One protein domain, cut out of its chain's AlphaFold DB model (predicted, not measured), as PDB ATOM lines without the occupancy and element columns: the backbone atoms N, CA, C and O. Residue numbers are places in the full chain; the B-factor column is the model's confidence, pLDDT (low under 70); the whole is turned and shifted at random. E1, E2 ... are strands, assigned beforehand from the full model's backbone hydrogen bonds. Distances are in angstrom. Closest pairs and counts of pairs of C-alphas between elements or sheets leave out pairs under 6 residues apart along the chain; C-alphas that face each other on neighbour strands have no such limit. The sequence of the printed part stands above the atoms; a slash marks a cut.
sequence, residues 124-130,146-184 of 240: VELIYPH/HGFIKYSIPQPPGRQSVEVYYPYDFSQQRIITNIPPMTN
ATOM      1  N   VAL A 124     103.031  94.295  74.920       78.44
ATOM      2  CA  VAL A 124     104.278  94.852  74.398       78.44
ATOM      3  C   VAL A 124     105.153  93.690  73.957       78.44
ATOM      4  O   VAL A 124     105.392  92.767  74.734       78.44
ATOM      5  N   GLU A 125     105.625  93.735  72.718       82.25
ATOM      6  CA  GLU A 125     106.493  92.718  72.129       82.25
ATOM      7  C   GLU A 125     107.773  93.374  71.603       82.25
ATOM      8  O   GLU A 125     107.725  94.395  70.915       82.25
ATOM      9  N   LEU A 126     108.930  92.803  71.945       82.31
ATOM     10  CA  LEU A 126     110.231  93.276  71.475       82.31
ATOM     11  C   LEU A 126     110.670  92.431  70.283       82.31
ATOM     12  O   LEU A 126     110.886  91.227  70.409       82.31
ATOM     13  N   ILE A 127     110.840  93.081  69.135       80.56
ATOM     14  CA  ILE A 127     111.281  92.462  67.890       80.56
ATOM     15  C   ILE A 127     112.785  92.685  67.777       80.56
ATOM     16  O   ILE A 127     113.250  93.784  67.453       80.56
ATOM     17  N   TYR A 128     113.544  91.635  68.083       76.69
ATOM     18  CA  TYR A 128     114.995  91.643  67.965       76.69
ATOM     19  C   TYR A 128     115.420  91.460  66.504       76.69
ATOM     20  O   TYR A 128     114.826  90.645  65.792       76.69
ATOM     21  N   PRO A 129     116.469  92.162  66.045       63.91
ATOM     22  CA  PRO A 129     117.074  91.868  64.756       63.91
ATOM     23  C   PRO A 129     117.620  90.434  64.780       63.91
ATOM     24  O   PRO A 129     118.535  90.105  65.534       63.91
ATOM     25  N   HIS A 130     117.033  89.554  63.970       56.97
ATOM     26  CA  HIS A 130     117.514  88.188  63.816       56.97
ATOM     27  C   HIS A 130     118.790  88.183  62.975       56.97
ATOM     28  O   HIS A 130     118.743  88.212  61.746       56.97
ATOM     29  N   HIS A 146     119.470  97.677  65.869       74.50
ATOM     30  CA  HIS A 146     118.197  98.356  65.738       74.50
ATOM     31  C   HIS A 146     117.111  97.302  65.536       74.50
ATOM     32  O   HIS A 146     117.246  96.416  64.694       74.50
ATOM     33  N   GLY A 147     116.029  97.400  66.300       83.44
ATOM     34  CA  GLY A 147     114.803  96.643  66.060       83.44
ATOM     35  C   GLY A 147     113.595  97.464  66.473       83.44
ATOM     36  O   GLY A 147     113.629  98.690  66.367       83.44
ATOM     37  N   PHE A 148     112.519  96.813  66.907       86.56
ATOM     38  CA  PHE A 148     111.257  97.506  67.163       86.56
ATOM     39  C   PHE A 148     110.598  97.049  68.458       86.56
ATOM     40  O   PHE A 148     110.637  95.870  68.803       86.56
ATOM     41  N   ILE A 149     109.937  97.978  69.141       85.31
ATOM     42  CA  ILE A 149     108.964  97.666  70.185       85.31
ATOM     43  C   ILE A 149     107.575  97.776  69.562       85.31
ATOM     44  O   ILE A 149     107.193  98.835  69.065       85.31
ATOM     45  N   LYS A 150     106.821  96.682  69.594       88.25
ATOM     46  CA  LYS A 150     105.445  96.594  69.118       88.25
ATOM     47  C   LYS A 150     104.488  96.733  70.298       88.25
ATOM     48  O   LYS A 150     104.541  95.944  71.236       88.25
ATOM     49  N   TYR A 151     103.587  97.703  70.222       82.19
ATOM     50  CA  TYR A 151     102.476  97.873  71.155       82.19
ATOM     51  C   TYR A 151     101.179  97.438  70.488       82.19
ATOM     52  O   TYR A 151     100.860  97.924  69.404       82.19
ATOM     53  N   SER A 152     100.425  96.558  71.143       80.94
ATOM     54  CA  SER A 152      99.077  96.167  70.729       80.94
ATOM     55  C   SER A 152      98.043  96.862  71.608       80.94
ATOM     56  O   SER A 152      97.994  96.648  72.822       80.94
ATOM     57  N   ILE A 153      97.212  97.697  70.991       85.19
ATOM     58  CA  ILE A 153      96.095  98.374  71.645       85.19
ATOM     59  C   ILE A 153      94.837  97.544  71.377       85.19
ATOM     60  O   ILE A 153      94.398  97.480  70.220       85.19
ATOM     61  N   PRO A 154      94.252  96.894  72.402       76.56
ATOM     62  CA  PRO A 154      93.034  96.118  72.223       76.56
ATOM     63  C   PRO A 154      91.907  97.037  71.741       76.56
ATOM     64  O   PRO A 154      91.695  98.124  72.276       76.56
ATOM     65  N   GLN A 155      91.195  96.605  70.703       81.38
ATOM     66  CA  GLN A 155      90.000  97.287  70.219       81.38
ATOM     67  C   GLN A 155      88.736  96.558  70.688       81.38
ATOM     68  O   GLN A 155      88.809  95.389  71.073       81.38
ATOM     69  N   PRO A 156      87.568  97.225  70.655       82.62
ATOM     70  CA  PRO A 156      86.296  96.580  70.947       82.62
ATOM     71  C   PRO A 156      86.053  95.325  70.086       82.62
ATOM     72  O   PRO A 156      86.570  95.245  68.964       82.62
ATOM     73  N   PRO A 157      85.235  94.369  70.565       75.94
ATOM     74  CA  PRO A 157      84.877  93.167  69.815       75.94
ATOM     75  C   PRO A 157      84.418  93.484  68.385       75.94
ATOM     76  O   PRO A 157      83.686  94.443  68.148       75.94
ATOM     77  N   GLY A 158      84.869  92.683  67.419       76.94
ATOM     78  CA  GLY A 158      84.634  92.924  65.991       76.94
ATOM     79  C   GLY A 158      85.670  93.832  65.319       76.94
ATOM     80  O   GLY A 158      85.576  94.066  64.115       76.94
ATOM     81  N   ARG A 159      86.681  94.322  66.053       73.75
ATOM     82  CA  ARG A 159      87.801  95.087  65.490       73.75
ATOM     83  C   ARG A 159      89.152  94.487  65.874       73.75
ATOM     84  O   ARG A 159      89.349  94.029  66.994       73.75
ATOM     85  N   GLN A 160      90.097  94.513  64.934       79.00
ATOM     86  CA  GLN A 160      91.484  94.105  65.173       79.00
ATOM     87  C   GLN A 160      92.217  95.144  66.030       79.00
ATOM     88  O   GLN A 160      91.961  96.348  65.897       79.00
ATOM     89  N   SER A 161      93.141  94.677  66.875       79.69
ATOM     90  CA  SER A 161      94.011  95.536  67.675       79.69
ATOM     91  C   SER A 161      94.848  96.464  66.793       79.69
ATOM     92  O   SER A 161      95.215  96.126  65.663       79.69
ATOM     93  N   VAL A 162      95.130  97.661  67.305       84.00
ATOM     94  CA  VAL A 162      96.069  98.575  66.640       84.00
ATOM     95  C   VAL A 162      97.465  98.172  67.045       84.00
ATOM     96  O   VAL A 162      97.757  98.108  68.237       84.00
ATOM     97  N   GLU A 163      98.319  97.934  66.062       86.88
ATOM     98  CA  GLU A 163      99.729  97.675  66.306       86.88
ATOM     99  C   GLU A 163     100.517  98.946  66.001       86.88
ATOM    100  O   GLU A 163     100.344  99.562  64.942       86.88
ATOM    101  N   VAL A 164     101.355  99.354  66.951       86.19
ATOM    102  CA  VAL A 164     102.238 100.517  66.841       86.19
ATOM    103  C   VAL A 164     103.673 100.054  67.040       86.19
ATOM    104  O   VAL A 164     103.998  99.464  68.068       86.19
ATOM    105  N   TYR A 165     104.526 100.321  66.059       87.38
ATOM    106  CA  TYR A 165     105.918  99.890  66.024       87.38
ATOM    107  C   TYR A 165     106.831 101.088  66.256       87.38
ATOM    108  O   TYR A 165     106.910 101.985  65.415       87.38
ATOM    109  N   TYR A 166     107.538 101.086  67.383       87.19
ATOM    110  CA  TYR A 166     108.541 102.092  67.710       87.19
ATOM    111  C   TYR A 166     109.934 101.568  67.385       87.19
ATOM    112  O   TYR A 166     110.297 100.495  67.870       87.19
ATOM    113  N   PRO A 167     110.738 102.304  66.608       84.25
ATOM    114  CA  PRO A 167     112.122 101.935  66.365       84.25
ATOM    115  C   PRO A 167     112.918 102.029  67.668       84.25
ATOM    116  O   PRO A 167     112.859 103.031  68.385       84.25
ATOM    117  N   TYR A 168     113.656 100.972  67.978       83.00
ATOM    118  CA  TYR A 168     114.397 100.814  69.218       83.00
ATOM    119  C   TYR A 168     115.862 100.512  68.924       83.00
ATOM    120  O   TYR A 168     116.189  99.633  68.127       83.00
ATOM    121  N   ASP A 169     116.742 101.265  69.569       82.19
ATOM    122  CA  ASP A 169     118.181 101.066  69.547       82.19
ATOM    123  C   ASP A 169     118.574 100.245  70.779       82.19
ATOM    124  O   ASP A 169     118.514 100.734  71.908       82.19
ATOM    125  N   PHE A 170     118.974  98.994  70.559       81.19
ATOM    126  CA  PHE A 170     119.422  98.075  71.603       81.19
ATOM    127  C   PHE A 170     120.829  98.392  72.116       81.19
ATOM    128  O   PHE A 170     121.153  97.994  73.234       81.19
ATOM    129  N   SER A 171     121.660  99.115  71.357       78.31
ATOM    130  CA  SER A 171     122.965  99.572  71.850       78.31
ATOM    131  C   SER A 171     122.798 100.658  72.904       78.31
ATOM    132  O   SER A 171     123.476 100.641  73.927       78.31
ATOM    133  N   GLN A 172     121.884 101.595  72.654       81.19
ATOM    134  CA  GLN A 172     121.594 102.710  73.560       81.19
ATOM    135  C   GLN A 172     120.434 102.428  74.524       81.19
ATOM    136  O   GLN A 172     120.151 103.255  75.386       81.19
ATOM    137  N   GLN A 173     119.748 101.294  74.360       80.88
ATOM    138  CA  GLN A 173     118.535 100.918  75.095       80.88
ATOM    139  C   GLN A 173     117.448 102.009  75.069       80.88
ATOM    140  O   GLN A 173     116.774 102.267  76.069       80.88
ATOM    141  N   ARG A 174     117.252 102.661  73.915       79.88
ATOM    142  CA  ARG A 174     116.330 103.803  73.767       79.88
ATOM    143  C   ARG A 174     115.467 103.705  72.518       79.88
ATOM    144  O   ARG A 174     115.869 103.143  71.504       79.88
ATOM    145  N   ILE A 175     114.310 104.359  72.561       79.75
ATOM    146  CA  ILE A 175     113.484 104.592  71.374       79.75
ATOM    147  C   ILE A 175     114.148 105.670  70.505       79.75
ATOM    148  O   ILE A 175     114.598 106.708  71.006       79.75
ATOM    149  N   ILE A 176     114.209 105.427  69.198       77.00
ATOM    150  CA  ILE A 176     114.737 106.372  68.213       77.00
ATOM    151  C   ILE A 176     113.624 107.363  67.866       77.00
ATOM    152  O   ILE A 176     112.780 107.106  67.016       77.00
ATOM    153  N   THR A 177     113.623 108.523  68.518       74.75
ATOM    154  CA  THR A 177     112.573 109.549  68.361       74.75
ATOM    155  C   THR A 177     112.567 110.244  66.998       74.75
ATOM    156  O   THR A 177     111.578 110.868  66.640       74.75
ATOM    157  N   ASN A 178     113.659 110.149  66.232       74.38
ATOM    158  CA  ASN A 178     113.794 110.796  64.920       74.38
ATOM    159  C   ASN A 178     113.076 110.047  63.787       74.38
ATOM    160  O   ASN A 178     113.065 110.523  62.655       74.38
ATOM    161  N   ILE A 179     112.515 108.869  64.065       73.69
ATOM    162  CA  ILE A 179     111.789 108.061  63.089       73.69
ATOM    163  C   ILE A 179     110.355 107.905  63.612       73.69
ATOM    164  O   ILE A 179     110.179 107.430  64.738       73.69
ATOM    165  N   PRO A 180     109.331 108.309  62.839       77.56
ATOM    166  CA  PRO A 180     107.950 108.200  63.285       77.56
ATOM    167  C   PRO A 180     107.557 106.727  63.482       77.56
ATOM    168  O   PRO A 180     108.001 105.865  62.716       77.56
ATOM    169  N   PRO A 181     106.723 106.416  64.489       78.75
ATOM    170  CA  PRO A 181     106.237 105.060  64.688       78.75
ATOM    171  C   PRO A 181     105.379 104.618  63.502       78.75
ATOM    172  O   PRO A 181     104.583 105.390  62.963       78.75
ATOM    173  N   MET A 182     105.520 103.355  63.109       77.81
ATOM    174  CA  MET A 182     104.691 102.762  62.058       77.81
ATOM    175  C   MET A 182     103.440 102.134  62.672       77.81
ATOM    176  O   MET A 182     103.489 101.606  63.783       77.81
ATOM    177  N   THR A 183     102.321 102.151  61.949       78.56
ATOM    178  CA  THR A 183     101.089 101.467  62.360       78.56
ATOM    179  C   THR A 183     100.564 100.565  61.251       78.56
ATOM    180  O   THR A 183     100.767 100.839  60.070       78.56
ATOM    181  N   ASN A 184      99.893  99.479  61.631       71.69
ATOM    182  CA  ASN A 184      99.352  98.480  60.707       71.69
ATOM    183  C   ASN A 184      98.069  98.925  59.973       71.69
ATOM    184  O   ASN A 184      97.544  98.172  59.154       71.69
TER     185      ASN A 184
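AT A GLANCE: This is residues 124 to 130 and 146 to 184 of the 240 residues of the protein "SCPP5" of Scophthalmus maximus (UniProt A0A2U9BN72). E2 and E3 form a long hairpin, with short E1 beside E2 and residues 170 to 184 folding back along E3. The 46 printed residues include no named helix and three strands, E1, E2, E3 along the chain, in an antiparallel sheet of that order. The class is all strand, with under half the residues in named elements; the whole is loose, radius of gyration of the C-alphas 12.0 A, spans 39 by 22 by 14 A.

HOW THE PARTS SIT: Look at the hairpin of E2, residues 146 to 153, and E3, residues 162 to 169: antiparallel, 155 degrees, N 149 and O 166 within hydrogen-bond range at 2.8 A. E1, residues 124 to 127, is antiparallel to E2, 154 degrees, N 125 and O 150 within range at 2.9 A. Residues 164 to 165 of E3 pair antiparallel with 182 to 183.

IN THESE COORDINATES: Find C-alpha 124, where E1 begins, at (104.278, 94.852, 74.398). E2 runs 22.9 A; E3 runs 22.4 A to C-alpha 169 at (118.181, 101.066, 69.547).

THE WHOLE: Residues 131 to 145 are cut out; C-alphas 130 and 146 are 10.4 A apart. The E2 to E3 link is short. Residues 129 to 130 have pLDDT under 70.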